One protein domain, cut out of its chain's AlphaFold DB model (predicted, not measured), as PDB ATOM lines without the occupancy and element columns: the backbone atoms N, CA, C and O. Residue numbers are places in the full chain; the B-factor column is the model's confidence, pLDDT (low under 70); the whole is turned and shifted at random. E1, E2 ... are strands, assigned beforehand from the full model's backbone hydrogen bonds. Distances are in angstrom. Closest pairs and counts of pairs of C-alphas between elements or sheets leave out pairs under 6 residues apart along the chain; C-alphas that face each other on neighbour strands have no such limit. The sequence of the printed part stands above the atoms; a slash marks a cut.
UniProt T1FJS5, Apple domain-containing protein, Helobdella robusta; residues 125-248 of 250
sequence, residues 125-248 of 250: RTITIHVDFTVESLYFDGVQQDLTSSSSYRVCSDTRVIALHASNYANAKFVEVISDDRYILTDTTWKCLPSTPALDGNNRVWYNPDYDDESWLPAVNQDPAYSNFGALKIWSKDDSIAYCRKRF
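What this domain is: This is residues 125 to 248 of the 250 residues of the protein "Apple domain-containing protein" of Helobdella robusta (UniProt T1FJS5). There is little regular structure, but the core is a small sandwich: the sheet E2 E4 E7 E6 face to face with the sheet E3 E1 E5, with the long loop of residues 194 to 240 outside them. The printed part has 124 residues, 41 of them in seven named strands, E1 to E7, with no named helix: all strand, both sheets antiparallel. It is compact, with a radius of gyration of the C-alphas of 13.3 A and spans of 39 by 31 by 27 A.

Where its parts are: Find C-alpha 161 at (254.118, 291.445, 379.701); E4, residues 161 to 167, runs 20.0 A from there. E7, residues 241 to 247, 20.2 A, ends at (251.331, 295.263, 379.718). Their sheet also has E2, residues 134 to 140, and E6, residues 191 to 193. The other has E1, residues 125 to 131, E3, residues 152 to 156, and E5, residues 175 to 179.

How they stand to each other: In the order E2 - E4 - E7 - E6, look within hydrogen-bond range for N 139 and O 163, 2.8 A, N 164 and O 244, 2.8 A, and, in the hairpin E6 and E7, N 193 and O 243, 2.8 A. In the order E3 - E1 - E5, find N 127 and O 153, 2.8 A, and N 130 and O 176, 2.8 A. The sheets' facing parts are 11.2 A centre to centre.

The domain as a whole: The C-alphas farthest apart, of Asn 202 and Ala 225, are 39.9 A apart. The printed part has no cut; the links E2 to E3, E5 to E6 and E6 to E7 are long. Residue 149 is under pLDDT 70.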
ATOM      1  N   ARG A 125     261.955 290.864 368.254       90.69
ATOM      2  CA  ARG A 125     262.561 292.183 368.392       90.69
ATOM      3  C   ARG A 125     263.661 292.099 369.436       90.69
ATOM      4  O   ARG A 125     263.601 291.273 370.355       90.69
ATOM      5  N   THR A 126     264.691 292.910 369.271       94.94
ATOM      6  CA  THR A 126     265.776 292.980 370.248       94.94
ATOM      7  C   THR A 126     265.504 294.158 371.158       94.94
ATOM      8  O   THR A 126     265.537 295.299 370.706       94.94
ATOM      9  N   ILE A 127     265.242 293.905 372.439       96.31
ATOM     10  CA  ILE A 127     265.207 294.969 373.443       96.31
ATOM     11  C   ILE A 127     266.593 295.165 374.028       96.31
ATOM     12  O   ILE A 127     267.317 294.201 374.242       96.31
ATOM     13  N   THR A 128     266.949 296.407 374.317       97.31
ATOM     14  CA  THR A 128     268.106 296.759 375.132       97.31
ATOM     15  C   THR A 128     267.610 297.393 376.421       97.31
ATOM     16  O   THR A 128     266.727 298.250 376.395       97.31
ATOM     17  N   ILE A 129     268.153 296.936 377.544       97.06
ATOM     18  CA  ILE A 129     267.822 297.394 378.887       97.06
ATOM     19  C   ILE A 129     269.027 298.142 379.442       97.06
ATOM     20  O   ILE A 129     270.089 297.560 379.666       97.06
ATOM     21  N   HIS A 130     268.849 299.431 379.689       95.69
ATOM     22  CA  HIS A 130     269.818 300.268 380.371       95.69
ATOM     23  C   HIS A 130     269.358 300.493 381.806       95.69
ATOM     24  O   HIS A 130     268.258 300.980 382.062       95.69
ATOM     25  N   VAL A 131     270.223 300.148 382.750       93.75
ATOM     26  CA  VAL A 131     270.055 300.468 384.165       93.75
ATOM     27  C   VAL A 131     271.322 301.131 384.664       93.75
ATOM     28  O   VAL A 131     272.410 300.835 384.175       93.75
ATOM     29  N   ASP A 132     271.189 302.018 385.639       89.12
ATOM     30  CA  ASP A 132     272.352 302.681 386.235       89.12
ATOM     31  C   ASP A 132     273.166 301.750 387.157       89.12
ATOM     32  O   ASP A 132     274.378 301.914 387.271       89.12
ATOM     33  N   PHE A 133     272.541 300.722 387.754       90.81
ATOM     34  CA  PHE A 133     273.234 299.769 388.632       90.81
ATOM     35  C   PHE A 133     273.046 298.303 388.225       90.81
ATOM     36  O   PHE A 133     273.914 297.753 387.548       90.81
ATOM     37  N   THR A 134     271.951 297.639 388.617       93.56
ATOM     38  CA  THR A 134     271.755 296.224 388.265       93.56
ATOM     39  C   THR A 134     270.292 295.854 388.033       93.56
ATOM     40  O   THR A 134     269.390 296.335 388.721       93.56
ATOM     41  N   VAL A 135     270.065 294.985 387.046       96.19
ATOM     42  CA  VAL A 135     268.820 294.225 386.897       96.19
ATOM     43  C   VAL A 135     269.021 292.936 387.684       96.19
ATOM     44  O   VAL A 135     269.970 292.206 387.425       96.19
ATOM     45  N   GLU A 136     268.150 292.660 388.646       96.31
ATOM     46  CA  GLU A 136     268.216 291.446 389.466       96.31
ATOM     47  C   GLU A 136     267.388 290.304 388.871       96.31
ATOM     48  O   GLU A 136     267.755 289.134 388.986       96.31
ATOM     49  N   SER A 137     266.273 290.627 388.212       97.44
ATOM     50  CA  SER A 137     265.491 289.654 387.450       97.44
ATOM     51  C   SER A 137     264.726 290.312 386.304       97.44
ATOM     52  O   SER A 137     264.309 291.467 386.385       97.44
ATOM     53  N   LEU A 138     264.559 289.559 385.217       97.81
ATOM     54  CA  LEU A 138     263.836 289.953 384.012       97.81
ATOM     55  C   LEU A 138     262.941 288.795 383.579       97.81
ATOM     56  O   LEU A 138     263.383 287.646 383.571       97.81
ATOM     57  N   TYR A 139     261.707 289.104 383.201       97.75
ATOM     58  CA  TYR A 139     260.715 288.133 382.769       97.75
ATOM     59  C   TYR A 139     259.989 288.621 381.518       97.75
ATOM     60  O   TYR A 139     259.574 289.783 381.447       97.75
ATOM     61  N   PHE A 140     259.772 287.701 380.579       95.81
ATOM     62  CA  PHE A 140     258.868 287.872 379.442       95.81
ATOM     63  C   PHE A 140     257.739 286.868 379.592       95.81
ATOM     64  O   PHE A 140     257.991 285.668 379.688       95.81
ATOM     65  N   ASP A 141     256.513 287.367 379.719       92.56
ATOM     66  CA  ASP A 141     255.316 286.558 379.964       92.56
ATOM     67  C   ASP A 141     255.460 285.537 381.110       92.56
ATOM     68  O   ASP A 141     254.924 284.431 381.085       92.56
ATOM     69  N   GLY A 142     256.208 285.921 382.144       91.75
ATOM     70  CA  GLY A 142     256.494 285.099 383.319       91.75
ATOM     71  C   GLY A 142     257.645 284.102 383.172       91.75
ATOM     72  O   GLY A 142     257.987 283.435 384.148       91.75
ATOM     73  N   VAL A 143     258.295 284.035 382.008       89.44
ATOM     74  CA  VAL A 143     259.511 283.242 381.784       89.44
ATOM     75  C   VAL A 143     260.739 284.069 382.149       89.44
ATOM     76  O   VAL A 143     260.981 285.124 381.561       89.44
ATOM     77  N   GLN A 144     261.523 283.587 383.113       94.94
ATOM     78  CA  GLN A 144     262.743 284.256 383.564       94.94
ATOM     79  C   GLN A 144     263.828 284.238 382.481       94.94
ATOM     80  O   GLN A 144     264.078 283.207 381.861       94.94
ATOM     81  N   GLN A 145     264.489 285.377 382.296       94.88
ATOM     82  CA  GLN A 145     265.594 285.552 381.358       94.88
ATOM     83  C   GLN A 145     266.949 285.422 382.064       94.88
ATOM     84  O   GLN A 145     267.086 285.753 383.244       94.88
ATOM     85  N   ASP A 146     267.957 284.960 381.327       94.06
ATOM     86  CA  ASP A 146     269.336 284.866 381.810       94.06
ATOM     87  C   ASP A 146     270.042 286.228 381.712       94.06
ATOM     88  O   ASP A 146     270.144 286.813 380.636       94.06
ATOM     89  N   LEU A 147     270.542 286.738 382.839       92.75
ATOM     90  CA  LEU A 147     271.168 288.060 382.947       92.75
ATOM     91  C   LEU A 147     272.698 288.040 382.777       92.75
ATOM     92  O   LEU A 147     273.342 289.082 382.871       92.75
ATOM     93  N   THR A 148     273.309 286.875 382.553       82.19
ATOM     94  CA  THR A 148     274.762 286.685 382.718       82.19
ATOM     95  C   THR A 148     275.656 287.338 381.661       82.19
ATOM     96  O   THR A 148     276.873 287.356 381.850       82.19
ATOM     97  N   SER A 149     275.126 287.857 380.547       63.44
ATOM     98  CA  SER A 149     275.996 288.140 379.391       63.44
ATOM     99  C   SER A 149     275.627 289.312 378.480       63.44
ATOM    100  O   SER A 149     276.431 289.651 377.612       63.44
ATOM    101  N   SER A 150     274.485 289.981 378.655       79.88
ATOM    102  CA  SER A 150     274.176 291.157 377.832       79.88
ATOM    103  C   SER A 150     273.079 292.035 378.425       79.88
ATOM    104  O   SER A 150     272.256 291.570 379.203       79.88
ATOM    105  N   SER A 151     273.056 293.299 378.005       92.06
ATOM    106  CA  SER A 151     271.928 294.215 378.192       92.06
ATOM    107  C   SER A 151     270.857 294.051 377.110       92.06
ATOM    108  O   SER A 151     269.928 294.851 377.074       92.06
ATOM    109  N   SER A 152     270.991 293.083 376.195       95.44
ATOM    110  CA  SER A 152     270.147 292.969 375.005       95.44
ATOM    111  C   SER A 152     269.486 291.599 374.910       95.44
ATOM    112  O   SER A 152     270.148 290.567 374.920       95.44
ATOM    113  N   TYR A 153     268.169 291.583 374.754       95.06
ATOM    114  CA  TYR A 153     267.361 290.373 374.840       95.06
ATOM    115  C   TYR A 153     266.464 290.249 373.619       95.06
ATOM    116  O   TYR A 153     265.894 291.233 373.146       95.06
ATOM    117  N   ARG A 154     266.310 289.022 373.122       93.00
ATOM    118  CA  ARG A 154     265.315 288.720 372.093       93.00
ATOM    119  C   ARG A 154     263.977 288.502 372.777       93.00
ATOM    120  O   ARG A 154     263.867 287.625 373.628       93.00
ATOM    121  N   VAL A 155     262.982 289.282 372.383       89.38
ATOM    122  CA  VAL A 155     261.608 289.158 372.866       89.38
ATOM    123  C   VAL A 155     260.697 288.851 371.683       89.38
ATOM    124  O   VAL A 155     260.919 289.346 370.572       89.38
ATOM    125  N   CYS A 156     259.718 287.978 371.897       87.50
ATOM    126  CA  CYS A 156     258.750 287.641 370.865       87.50
ATOM    127  C   CYS A 156     257.854 288.855 370.577       87.50
ATOM    128  O   CYS A 156     257.645 289.727 371.424       87.50
ATOM    129  N   SER A 157     257.365 288.964 369.346       81.88
ATOM    130  CA  SER A 157     256.549 290.110 368.927       81.88
ATOM    131  C   SER A 157     255.205 290.173 369.644       81.88
ATOM    132  O   SER A 157     254.695 291.276 369.820       81.88
ATOM    133  N   ASP A 158     254.693 289.026 370.075       79.69
ATOM    134  CA  ASP A 158     253.439 288.802 370.789       79.69
ATOM    135  C   ASP A 158     253.580 288.858 372.321       79.69
ATOM    136  O   ASP A 158     252.619 288.571 373.037       79.69
ATOM    137  N   THR A 159     254.750 289.243 372.849       85.56
ATOM    138  CA  THR A 159     254.944 289.348 374.299       85.56
ATOM    139  C   THR A 159     253.961 290.330 374.930       85.56
ATOM    140  O   THR A 159     253.922 291.513 374.582       85.56
ATOM    141  N   ARG A 160     253.189 289.848 375.910       90.25
ATOM    142  CA  ARG A 160     252.106 290.610 376.555       90.25
ATOM    143  C   ARG A 160     252.597 291.382 377.764       90.25
ATOM    144  O   ARG A 160     252.094 292.471 378.040       90.25
ATOM    145  N   VAL A 161     253.555 290.824 378.501       95.94
ATOM    146  CA  VAL A 161     254.118 291.445 379.701       95.94
ATOM    147  C   VAL A 161     255.637 291.360 379.714       95.94
ATOM    148  O   VAL A 161     256.219 290.279 379.648       95.94
ATOM    149  N   ILE A 162     256.268 292.518 379.908       97.88
ATOM    150  CA  ILE A 162     257.662 292.612 380.349       97.88
ATOM    151  C   ILE A 162     257.656 293.034 381.812       97.88
ATOM    152  O   ILE A 162     256.998 294.008 382.184       97.88
ATOM    153  N   ALA A 163     258.385 292.292 382.634       98.38
ATOM    154  CA  ALA A 163     258.486 292.493 384.070       98.38
ATOM    155  C   ALA A 163     259.961 292.445 384.482       98.38
ATOM    156  O   ALA A 163     260.680 291.525 384.103       98.38
ATOM    157  N   LEU A 164     260.424 293.432 385.245       98.00
ATOM    158  CA  LEU A 164     261.807 293.511 385.703       98.00
ATOM    159  C   LEU A 164     261.905 294.006 387.144       98.00
ATOM    160  O   LEU A 164     261.107 294.825 387.601       98.00
ATOM    161  N   HIS A 165     262.901 293.486 387.843       97.69
ATOM    162  CA  HIS A 165     263.319 293.912 389.167       97.69
ATOM    163  C   HIS A 165     264.724 294.485 389.036       97.69
ATOM    164  O   HIS A 165     265.627 293.811 388.538       97.69
ATOM    165  N   ALA A 166     264.906 295.726 389.466       96.12
ATOM    166  CA  ALA A 166     266.189 296.405 389.452       96.12
ATOM    167  C   ALA A 166     266.479 296.995 390.832       96.12
ATOM    168  O   ALA A 166     265.567 297.464 391.520       96.12
ATOM    169  N   SER A 167     267.752 297.013 391.213       94.94
ATOM    170  CA  SER A 167     268.219 297.723 392.398       94.94
ATOM    171  C   SER A 167     269.229 298.788 392.004       94.94
ATOM    172  O   SER A 167     269.975 298.643 391.034       94.94
ATOM    173  N   ASN A 168     269.210 299.901 392.732       89.50
ATOM    174  CA  ASN A 168     270.132 301.006 392.557       89.50
ATOM    175  C   ASN A 168     270.405 301.713 393.893       89.50
ATOM    176  O   ASN A 168     269.520 302.320 394.500       89.50
ATOM    177  N   TYR A 169     271.666 301.657 394.321       85.38
ATOM    178  CA  TYR A 169     272.161 302.274 395.555       85.38
ATOM    179  C   TYR A 169     272.845 303.636 395.327       85.38
ATOM    180  O   TYR A 169     273.340 304.244 396.276       85.38
ATOM    181  N   ALA A 170     272.892 304.111 394.083       80.94
ATOM    182  CA  ALA A 170     273.430 305.398 393.669       80.94
ATOM    183  C   ALA A 170     272.337 306.484 393.580       80.94
ATOM    184  O   ALA A 170     271.150 306.251 393.820       80.94
ATOM    185  N   ASN A 171     272.764 307.710 393.258       78.19
ATOM    186  CA  ASN A 171     271.882 308.877 393.184       78.19
ATOM    187  C   ASN A 171     271.001 308.898 391.921       78.19
ATOM    188  O   ASN A 171     269.904 309.443 391.976       78.19
ATOM    189  N   ALA A 172     271.457 308.345 390.792       82.44
ATOM    190  CA  ALA A 172     270.735 308.405 389.519       82.44
ATOM    191  C   ALA A 172     269.971 307.100 389.264       82.44
ATOM    192  O   ALA A 172     270.504 306.158 388.701       82.44
ATOM    193  N   LYS A 173     268.702 307.023 389.661       88.38
ATOM    194  CA  LYS A 173     267.959 305.757 389.618       88.38
ATOM    195  C   LYS A 173     267.107 305.676 388.372       88.38
ATOM    196  O   LYS A 173     266.160 306.436 388.253       88.38
ATOM    197  N   PHE A 174     267.422 304.779 387.442       94.94
ATOM    198  CA  PHE A 174     266.565 304.571 386.281       94.94
ATOM    199  C   PHE A 174     266.644 303.160 385.712       94.94
ATOM    200  O   PHE A 174     267.662 302.472 385.817       94.94
ATOM    201  N   VAL A 175     265.551 302.792 385.050       96.25
ATOM    202  CA  VAL A 175     265.492 301.774 384.011       96.25
ATOM    203  C   VAL A 175     265.058 302.445 382.717       96.25
ATOM    204  O   VAL A 175     264.156 303.285 382.703       96.25
ATOM    205  N   GLU A 176     265.695 302.056 381.630       97.44
ATOM    206  CA  GLU A 176     265.299 302.371 380.270       97.44
ATOM    207  C   GLU A 176     265.246 301.064 379.471       97.44
ATOM    208  O   GLU A 176     266.179 300.263 379.521       97.44
ATOM    209  N   VAL A 177     264.150 300.836 378.748       97.75
ATOM    210  CA  VAL A 177     263.982 299.686 377.846       97.75
ATOM    211  C   VAL A 177     263.608 300.214 376.474       97.75
ATOM    212  O   VAL A 177     262.645 300.969 376.348       97.75
ATOM    213  N   ILE A 178     264.363 299.809 375.456       97.44
ATOM    214  CA  ILE A 178     264.153 300.217 374.065       97.44
ATOM    215  C   ILE A 178     264.240 298.987 373.169       97.44
ATOM    216  O   ILE A 178     265.250 298.287 373.203       97.44
ATOM    217  N   SER A 179     263.230 298.733 372.339       96.06
ATOM    218  CA  SER A 179     263.365 297.804 371.214       96.06
ATOM    219  C   SER A 179     264.018 298.456 369.997       96.06
ATOM    220  O   SER A 179     263.870 299.653 369.748       96.06
ATOM    221  N   ASP A 180     264.718 297.648 369.205       93.69
ATOM    222  CA  ASP A 180     265.307 298.021 367.912       93.69
ATOM    223  C   ASP A 180     264.296 298.646 366.931       93.69
ATOM    224  O   ASP A 180     264.634 299.584 366.205       93.69
ATOM    225  N   ASP A 181     263.048 298.182 366.959       90.00
ATOM    226  CA  ASP A 181     261.921 298.720 366.184       90.00
ATOM    227  C   ASP A 181     261.172 299.888 366.858       90.00
ATOM    228  O   ASP A 181     260.256 300.454 366.261       90.00
ATOM    229  N   ARG A 182     261.567 300.274 368.080       89.75
ATOM    230  CA  ARG A 182     260.963 301.342 368.904       89.75
ATOM    231  C   ARG A 182     259.497 301.129 369.296       89.75
ATOM    232  O   ARG A 182     258.847 302.072 369.739       89.75
ATOM    233  N   TYR A 183     258.963 299.920 369.152       88.81
ATOM    234  CA  TYR A 183     257.624 299.580 369.635       88.81
ATOM    235  C   TYR A 183     257.564 299.500 371.166       88.81
ATOM    236  O   TYR A 183     256.598 299.934 371.790       88.81
ATOM    237  N   ILE A 184     258.615 298.951 371.778       94.69
ATOM    238  CA  ILE A 184     258.757 298.839 373.225       94.69
ATOM    239  C   ILE A 184     259.668 299.962 373.689       94.69
ATOM    240  O   ILE A 184     260.872 299.937 373.443       94.69
ATOM    241  N   LEU A 185     259.079 300.934 374.375       96.19
ATOM    242  CA  LEU A 185     259.784 302.043 375.002       96.19
ATOM    243  C   LEU A 185     259.357 302.132 376.467       96.19
ATOM    244  O   LEU A 185     258.186 301.917 376.805       96.19
ATOM    245  N   THR A 186     260.295 302.452 377.353       98.00
ATOM    246  CA  THR A 186     259.948 302.895 378.704       98.00
ATOM    247  C   THR A 186     259.281 304.256 378.657       98.00
ATOM    248  O   THR A 186     259.805 305.201 378.080       98.00
ATOM    249  N   ASP A 187     258.124 304.368 379.291       96.88
ATOM    250  CA  ASP A 187     257.364 305.606 379.416       96.88
ATOM    251  C   ASP A 187     256.612 305.625 380.761       96.88
ATOM    252  O   ASP A 187     256.689 304.684 381.555       96.88
ATOM    253  N   THR A 188     255.854 306.685 381.035       96.69
ATOM    254  CA  THR A 188     255.086 306.811 382.286       96.69
ATOM    255  C   THR A 188     253.862 305.893 382.355       96.69
ATOM    256  O   THR A 188     253.126 305.944 383.334       96.69
ATOM    257  N   THR A 189     253.589 305.081 381.330       96.69
ATOM    258  CA  THR A 189     252.503 304.090 381.342       96.69
ATOM    259  C   THR A 189     252.976 302.712 381.812       96.69
ATOM    260  O   THR A 189     252.158 301.809 382.003       96.69
ATOM    261  N   TRP A 190     254.284 302.536 382.014       98.12
ATOM    262  CA  TRP A 190     254.815 301.467 382.855       98.12
ATOM    263  C   TRP A 190     254.324 301.653 384.287       98.12
ATOM    264  O   TRP A 190     254.081 302.778 384.727       98.12
ATOM    265  N   LYS A 191     254.202 300.556 385.026       98.12
ATOM    266  CA  LYS A 191     253.847 300.592 386.445       98.12
ATOM    267  C   LYS A 191     255.012 300.096 387.271       98.12
ATOM    268  O   LYS A 191     255.629 299.097 386.900       98.12
ATOM    269  N   CYS A 192     255.295 300.766 388.386       98.00
ATOM    270  CA  CYS A 192     256.418 300.407 389.242       98.00
ATOM    271  C   CYS A 192     256.067 300.453 390.737       98.00
ATOM    272  O   CYS A 192     255.302 301.309 391.180       98.00
ATOM    273  N   LEU A 193     256.682 299.563 391.522       97.12
ATOM    274  CA  LEU A 193     256.615 299.540 392.985       97.12
ATOM    275  C   LEU A 193     258.013 299.592 393.622       97.12
ATOM    276  O   LEU A 193     258.951 299.005 393.077       97.12
ATOM    277  N   PRO A 194     258.162 300.258 394.784       96.12
ATOM    278  CA  PRO A 194     259.436 300.366 395.498       96.12
ATOM    279  C   PRO A 194     259.751 299.154 396.394       96.12
ATOM    280  O   PRO A 194     260.771 299.115 397.071       96.12
ATOM    281  N   SER A 195     258.868 298.157 396.432       95.31
ATOM    282  CA  SER A 195     258.985 296.973 397.284       95.31
ATOM    283  C   SER A 195     258.481 295.735 396.558       95.31
ATOM    284  O   SER A 195     257.715 295.855 395.600       95.31
ATOM    285  N   THR A 196     258.858 294.549 397.046       95.94
ATOM    286  CA  THR A 196     258.393 293.274 396.488       95.94
ATOM    287  C   THR A 196     256.866 293.249 396.407       95.94
ATOM    288  O   THR A 196     256.208 293.409 397.440       95.94
ATOM    289  N   PRO A 197     256.284 293.068 395.210       97.12
ATOM    290  CA  PRO A 197     254.842 293.047 395.071       97.12
ATOM    291  C   PRO A 197     254.232 291.840 395.781       97.12
ATOM    292  O   PRO A 197     254.749 290.723 395.689       97.12
ATOM    293  N   ALA A 198     253.105 292.058 396.454       97.50
ATOM    294  CA  ALA A 198     252.291 290.971 396.982       97.50
ATOM    295  C   ALA A 198     251.660 290.157 395.840       97.50
ATOM    296  O   ALA A 198     251.553 290.636 394.706       97.50
ATOM    297  N   LEU A 199     251.208 288.941 396.153       96.88
ATOM    298  CA  LEU A 199     250.339 288.195 395.245       96.88
ATOM    299  C   LEU A 199     249.043 288.980 395.004       96.88
ATOM    300  O   LEU A 199     248.555 289.660 395.909       96.88
ATOM    301  N   ASP A 200     248.491 288.883 393.798       95.62
ATOM    302  CA  ASP A 200     247.186 289.482 393.510       95.62
ATOM    303  C   ASP A 200     246.029 288.661 394.112       95.62
ATOM    304  O   ASP A 200     246.232 287.615 394.734       95.62
ATOM    305  N   GLY A 201     244.786 289.112 393.903       93.69
ATOM    306  CA  GLY A 201     243.587 288.432 394.414       93.69
ATOM    307  C   GLY A 201     243.388 286.992 393.916       93.69
ATOM    308  O   GLY A 201     242.590 286.259 394.494       93.69
ATOM    309  N   ASN A 202     244.130 286.572 392.885       94.12
ATOM    310  CA  ASN A 202     244.112 285.222 392.318       94.12
ATOM    311  C   ASN A 202     245.382 284.423 392.669       94.12
ATOM    312  O   ASN A 202     245.663 283.409 392.031       94.12
ATOM    313  N   ASN A 203     246.151 284.858 393.674       95.12
ATOM    314  CA  ASN A 203     247.420 284.259 394.098       95.12
ATOM    315  C   ASN A 203     248.500 284.225 393.001       95.12
ATOM    316  O   ASN A 203     249.372 283.351 393.008       95.12
ATOM    317  N   ARG A 204     248.470 285.162 392.049       95.12
ATOM    318  CA  ARG A 204     249.483 285.244 390.990       95.12
ATOM    319  C   ARG A 204     250.654 286.106 391.434       95.12
ATOM    320  O   ARG A 204     250.500 287.080 392.165       95.12
ATOM    321  N   VAL A 205     251.835 285.743 390.954       97.25
ATOM    322  CA  VAL A 205     253.083 286.497 391.112       97.25
ATOM    323  C   VAL A 205     253.153 287.641 390.097       97.25
ATOM    324  O   VAL A 205     252.613 287.529 389.005       97.25
ATOM    325  N   TRP A 206     253.833 288.737 390.430       97.75
ATOM    326  CA  TRP A 206     253.806 289.995 389.660       97.75
ATOM    327  C   TRP A 206     254.319 289.920 388.216       97.75
ATOM    328  O   TRP A 206     253.910 290.711 387.366       97.75
ATOM    329  N   TYR A 207     255.203 288.965 387.924       96.44
ATOM    330  CA  TYR A 207     255.698 288.712 386.572       96.44
ATOM    331  C   TYR A 207     254.751 287.839 385.734       96.44
ATOM    332  O   TYR A 207     255.000 287.636 384.549       96.44
ATOM    333  N   ASN A 208     253.663 287.320 386.318       95.62
ATOM    334  CA  ASN A 208     252.638 286.598 385.574       95.62
ATOM    335  C   ASN A 208     251.900 287.571 384.624       95.62
ATOM    336  O   ASN A 208     251.555 288.681 385.048       95.62
ATOM    337  N   PRO A 209     251.620 287.183 383.366       91.75
ATOM    338  CA  PRO A 209     250.913 288.039 382.409       91.75
ATOM    339  C   PRO A 209     249.563 288.562 382.912       91.75
ATOM    340  O   PRO A 209     249.183 289.717 382.687       91.75
ATOM    341  N   ASP A 210     248.859 287.719 383.658       92.94
ATOM    342  CA  ASP A 210     247.490 287.965 384.082       92.94
ATOM    343  C   ASP A 210     247.419 288.645 385.446       92.94
ATOM    344  O   ASP A 210     246.325 289.020 385.865       92.94
ATOM    345  N   TYR A 211     248.564 288.840 386.116       95.06
ATOM    346  CA  TYR A 211     248.643 289.557 387.385       95.06
ATOM    347  C   TYR A 211     247.951 290.917 387.285       95.06
ATOM    348  O   TYR A 211     248.189 291.678 386.335       95.06
ATOM    349  N   ASP A 212     247.103 291.202 388.267       96.19
ATOM    350  CA  ASP A 212     246.396 292.471 388.395       96.19
ATOM    351  C   ASP A 212     247.294 293.532 389.054       96.19
ATOM    352  O   ASP A 212     247.599 293.468 390.245       96.19
ATOM    353  N   ASP A 213     247.724 294.515 388.262       96.12
ATOM    354  CA  ASP A 213     248.522 295.655 388.714       96.12
ATOM    355  C   ASP A 213     247.736 296.970 388.735       96.12
ATOM    356  O   ASP A 213     248.338 298.045 388.693       96.12
ATOM    357  N   GLU A 214     246.402 296.941 388.762       94.81
ATOM    358  CA  GLU A 214     245.587 298.165 388.790       94.81
ATOM    359  C   GLU A 214     245.940 299.086 389.964       94.81
ATOM    360  O   GLU A 214     245.913 300.306 389.822       94.81
ATOM    361  N   SER A 215     246.358 298.506 391.090       95.75
ATOM    362  CA  SER A 215     246.789 299.245 392.281       95.75
ATOM    363  C   SER A 215     248.206 299.828 392.201       95.75
ATOM    364  O   SER A 215     248.586 300.616 393.070       95.75
ATOM    365  N   TRP A 216     249.009 299.454 391.200       96.69
ATOM    366  CA  TRP A 216     250.372 299.962 391.069       96.69
ATOM    367  C   TRP A 216     250.367 301.387 390.529       96.69
ATOM    368  O   TRP A 216     249.593 301.743 389.637       96.69
ATOM    369  N   LEU A 217     251.287 302.198 391.041       96.56
ATOM    370  CA  LEU A 217     251.454 303.559 390.562       96.56
ATOM    371  C   LEU A 217     252.152 303.570 389.190       96.56
ATOM    372  O   LEU A 217     253.009 302.717 388.922       96.56
ATOM    373  N   PRO A 218     251.825 304.551 388.331       97.69
ATOM    374  CA  PRO A 218     252.595 304.825 387.126       97.69
ATOM    375  C   PRO A 218     254.071 305.086 387.448       97.69
ATOM    376  O   PRO A 218     254.404 305.649 388.494       97.69
ATOM    377  N   ALA A 219     254.955 304.706 386.533       97.50
ATOM    378  CA  ALA A 219     256.380 304.952 386.664       97.50
ATOM    379  C   ALA A 219     256.695 306.454 386.567       97.50
ATOM    380  O   ALA A 219     256.070 307.200 385.807       97.50
ATOM    381  N   VAL A 220     257.693 306.906 387.328       96.69
ATOM    382  CA  VAL A 220     258.103 308.317 387.373       96.69
ATOM    383  C   VAL A 220     259.254 308.546 386.401       96.69
ATOM    384  O   VAL A 220     260.250 307.832 386.489       96.69
ATOM    385  N   ASN A 221     259.152 309.555 385.526       96.50
ATOM    386  CA  ASN A 221     260.282 310.000 384.704       96.50
ATOM    387  C   ASN A 221     261.330 310.704 385.582       96.50
ATOM    388  O   ASN A 221     261.060 311.753 386.164       96.50
ATOM    389  N   GLN A 222     262.511 310.107 385.663       95.31
ATOM    390  CA  GLN A 222     263.616 310.507 386.534       95.31
ATOM    391  C   GLN A 222     264.489 311.595 385.911       95.31
ATOM    392  O   GLN A 222     265.225 312.281 386.615       95.31
ATOM    393  N   ASP A 223     264.399 311.771 384.594       95.06
ATOM    394  CA  ASP A 223     265.189 312.747 383.856       95.06
ATOM    395  C   ASP A 223     264.326 313.378 382.749       95.06
ATOM    396  O   ASP A 223     264.352 312.940 381.599       95.06
ATOM    397  N   PRO A 224     263.520 314.410 383.072       94.69
ATOM    398  CA  PRO A 224     262.640 315.063 382.100       94.69
ATOM    399  C   PRO A 224     263.359 315.723 380.919       94.69
ATOM    400  O   PRO A 224     262.719 316.014 379.910       94.69
ATOM    401  N   ALA A 225     264.663 315.992 381.040       95.75
ATOM    402  CA  ALA A 225     265.472 316.544 379.957       95.75
ATOM    403  C   ALA A 225     266.009 315.456 379.013       95.75
ATOM    404  O   ALA A 225     266.476 315.766 377.915       95.75
ATOM    405  N   TYR A 226     265.948 314.190 379.427       94.81
ATOM    406  CA  TYR A 226     266.407 313.052 378.652       94.81
ATOM    407  C   TYR A 226     265.316 312.524 377.723       94.81
ATOM    408  O   TYR A 226     264.164 312.336 378.109       94.81
ATOM    409  N   SER A 227     265.705 312.239 376.483       85.06
ATOM    410  CA  SER A 227     264.871 311.535 375.516       85.06
ATOM    411  C   SER A 227     265.768 310.746 374.574       85.06
ATOM    412  O   SER A 227     266.555 311.331 373.827       85.06
ATOM    413  N   ASN A 228     265.613 309.428 374.567       92.81
ATOM    414  CA  ASN A 228     266.336 308.530 373.675       92.81
ATOM    415  C   ASN A 228     265.330 307.744 372.840       92.81
ATOM    416  O   ASN A 228     264.658 306.844 373.331       92.81
ATOM    417  N   PHE A 229     265.144 308.164 371.588       92.94
ATOM    418  CA  PHE A 229     264.093 307.638 370.705       92.94
ATOM    419  C   PHE A 229     262.676 307.659 371.316       92.94
ATOM    420  O   PHE A 229     261.818 306.887 370.901       92.94
ATOM    421  N   GLY A 230     262.425 308.557 372.275       93.25
ATOM    422  CA  GLY A 230     261.159 308.654 373.003       93.25
ATOM    423  C   GLY A 230     261.072 307.781 374.256       93.25
ATOM    424  O   GLY A 230     260.133 307.963 375.027       93.25
ATOM    425  N   ALA A 231     262.041 306.895 374.507       96.94
ATOM    426  CA  ALA A 231     262.138 306.221 375.792       96.94
ATOM    427  C   ALA A 231     262.557 307.198 376.892       96.94
ATOM    428  O   ALA A 231     263.398 308.087 376.708       96.94
ATOM    429  N   LEU A 232     261.931 307.005 378.046       97.75
ATOM    430  CA  LEU A 232     262.154 307.743 379.272       97.75
ATOM    431  C   LEU A 232     262.974 306.894 380.238       97.75
ATOM    432  O   LEU A 232     262.845 305.668 380.289       97.75
ATOM    433  N   LYS A 233     263.750 307.573 381.076       96.69
ATOM    434  CA  LYS A 233     264.362 306.981 382.263       96.69
ATOM    435  C   LYS A 233     263.310 306.903 383.359       96.69
ATOM    436  O   LYS A 233     262.944 307.928 383.929       96.69
ATOM    437  N   ILE A 234     262.800 305.708 383.633       97.00
ATOM    438  CA  ILE A 234     261.696 305.509 384.577       97.00
ATOM    439  C   ILE A 234     262.153 304.813 385.858       97.00
ATOM    440  O   ILE A 234     263.136 304.073 385.853       97.00
ATOM    441  N   TRP A 235     261.432 305.031 386.961       96.56
ATOM    442  CA  TRP A 235     261.680 304.342 388.233       96.56
ATOM    443  C   TRP A 235     260.443 304.342 389.157       96.56
ATOM    444  O   TRP A 235     259.425 304.970 388.852       96.56
ATOM    445  N   SER A 236     260.529 303.649 390.299       91.88
ATOM    446  CA  SER A 236     259.453 303.426 391.285       91.88
ATOM    447  C   SER A 236     259.266 304.550 392.323       91.88
ATOM    448  O   SER A 236     258.627 304.296 393.346       91.88
ATOM    449  N   LYS A 237     259.750 305.782 392.048       86.25
ATOM    450  CA  LYS A 237     260.095 306.870 393.018       86.25
ATOM    451  C   LYS A 237     261.508 306.687 393.596       86.25
ATOM    452  O   LYS A 237     262.097 305.655 393.355       86.25
ATOM    453  N   ASP A 238     262.047 307.640 394.360       75.69
ATOM    454  CA  ASP A 238     263.422 307.691 394.916       75.69
ATOM    455  C   ASP A 238     263.873 306.519 395.831       75.69
ATOM    456  O   ASP A 238     264.800 306.677 396.630       75.69
ATOM    457  N   ASP A 239     263.280 305.331 395.741       88.19
ATOM    458  CA  ASP A 239     263.661 304.133 396.494       88.19
ATOM    459  C   ASP A 239     264.843 303.391 395.848       88.19
ATOM    460  O   ASP A 239     265.179 303.628 394.689       88.19
ATOM    461  N   SER A 240     265.547 302.537 396.595       93.19
ATOM    462  CA  SER A 240     266.701 301.770 396.096       93.19
ATOM    463  C   SER A 240     266.321 300.558 395.249       93.19
ATOM    464  O   SER A 240     267.199 299.926 394.669       93.19
ATOM    465  N   ILE A 241     265.038 300.207 395.187       95.19
ATOM    466  CA  ILE A 241     264.539 299.040 394.462       95.19
ATOM    467  C   ILE A 241     263.350 299.455 393.597       95.19
ATOM    468  O   ILE A 241     262.509 300.254 394.012       95.19
ATOM    469  N   ALA A 242     263.255 298.887 392.401       96.81
ATOM    470  CA  ALA A 242     262.105 299.037 391.530       96.81
ATOM    471  C   ALA A 242     261.674 297.686 390.962       96.81
ATOM    472  O   ALA A 242     262.443 296.995 390.295       96.81
ATOM    473  N   TYR A 243     260.409 297.346 391.188       98.06
ATOM    474  CA  TYR A 243     259.699 296.306 390.452       98.06
ATOM    475  C   TYR A 243     258.857 297.009 389.410       98.06
ATOM    476  O   TYR A 243     257.905 297.690 389.776       98.06
ATOM    477  N   CYS A 244     259.210 296.882 388.138       98.25
ATOM    478  CA  CYS A 244     258.512 297.541 387.044       98.25
ATOM    479  C   CYS A 244     257.912 296.506 386.098       98.25
ATOM    480  O   CYS A 244     258.544 295.497 385.781       98.25
ATOM    481  N   ARG A 245     256.695 296.763 385.621       97.75
ATOM    482  CA  ARG A 245     256.058 295.943 384.591       97.75
ATOM    483  C   ARG A 245     255.299 296.791 383.583       97.75
ATOM    484  O   ARG A 245     254.813 297.880 383.896       97.75
ATOM    485  N   LYS A 246     255.177 296.256 382.374       97.62
ATOM    486  CA  LYS A 246     254.386 296.829 381.292       97.62
ATOM    487  C   LYS A 246     253.550 295.750 380.652       97.62
ATOM    488  O   LYS A 246     254.083 294.726 380.234       97.62
ATOM    489  N   ARG A 247     252.249 296.018 380.562       94.12
ATOM    490  CA  ARG A 247     251.331 295.263 379.718       94.12
ATOM    491  C   ARG A 247     251.253 295.930 378.346       94.12
ATOM    492  O   ARG A 247     251.058 297.147 378.262       94.12
ATOM    493  N   PHE A 248     251.408 295.130 377.304       85.56
ATOM    494  CA  PHE A 248     251.201 295.514 375.914       85.56
ATOM    495  C   PHE A 248     249.831 295.003 375.468       85.56
ATOM    496  O   PHE A 248     249.388 293.935 375.895       85.56
TER     497      PHE A 248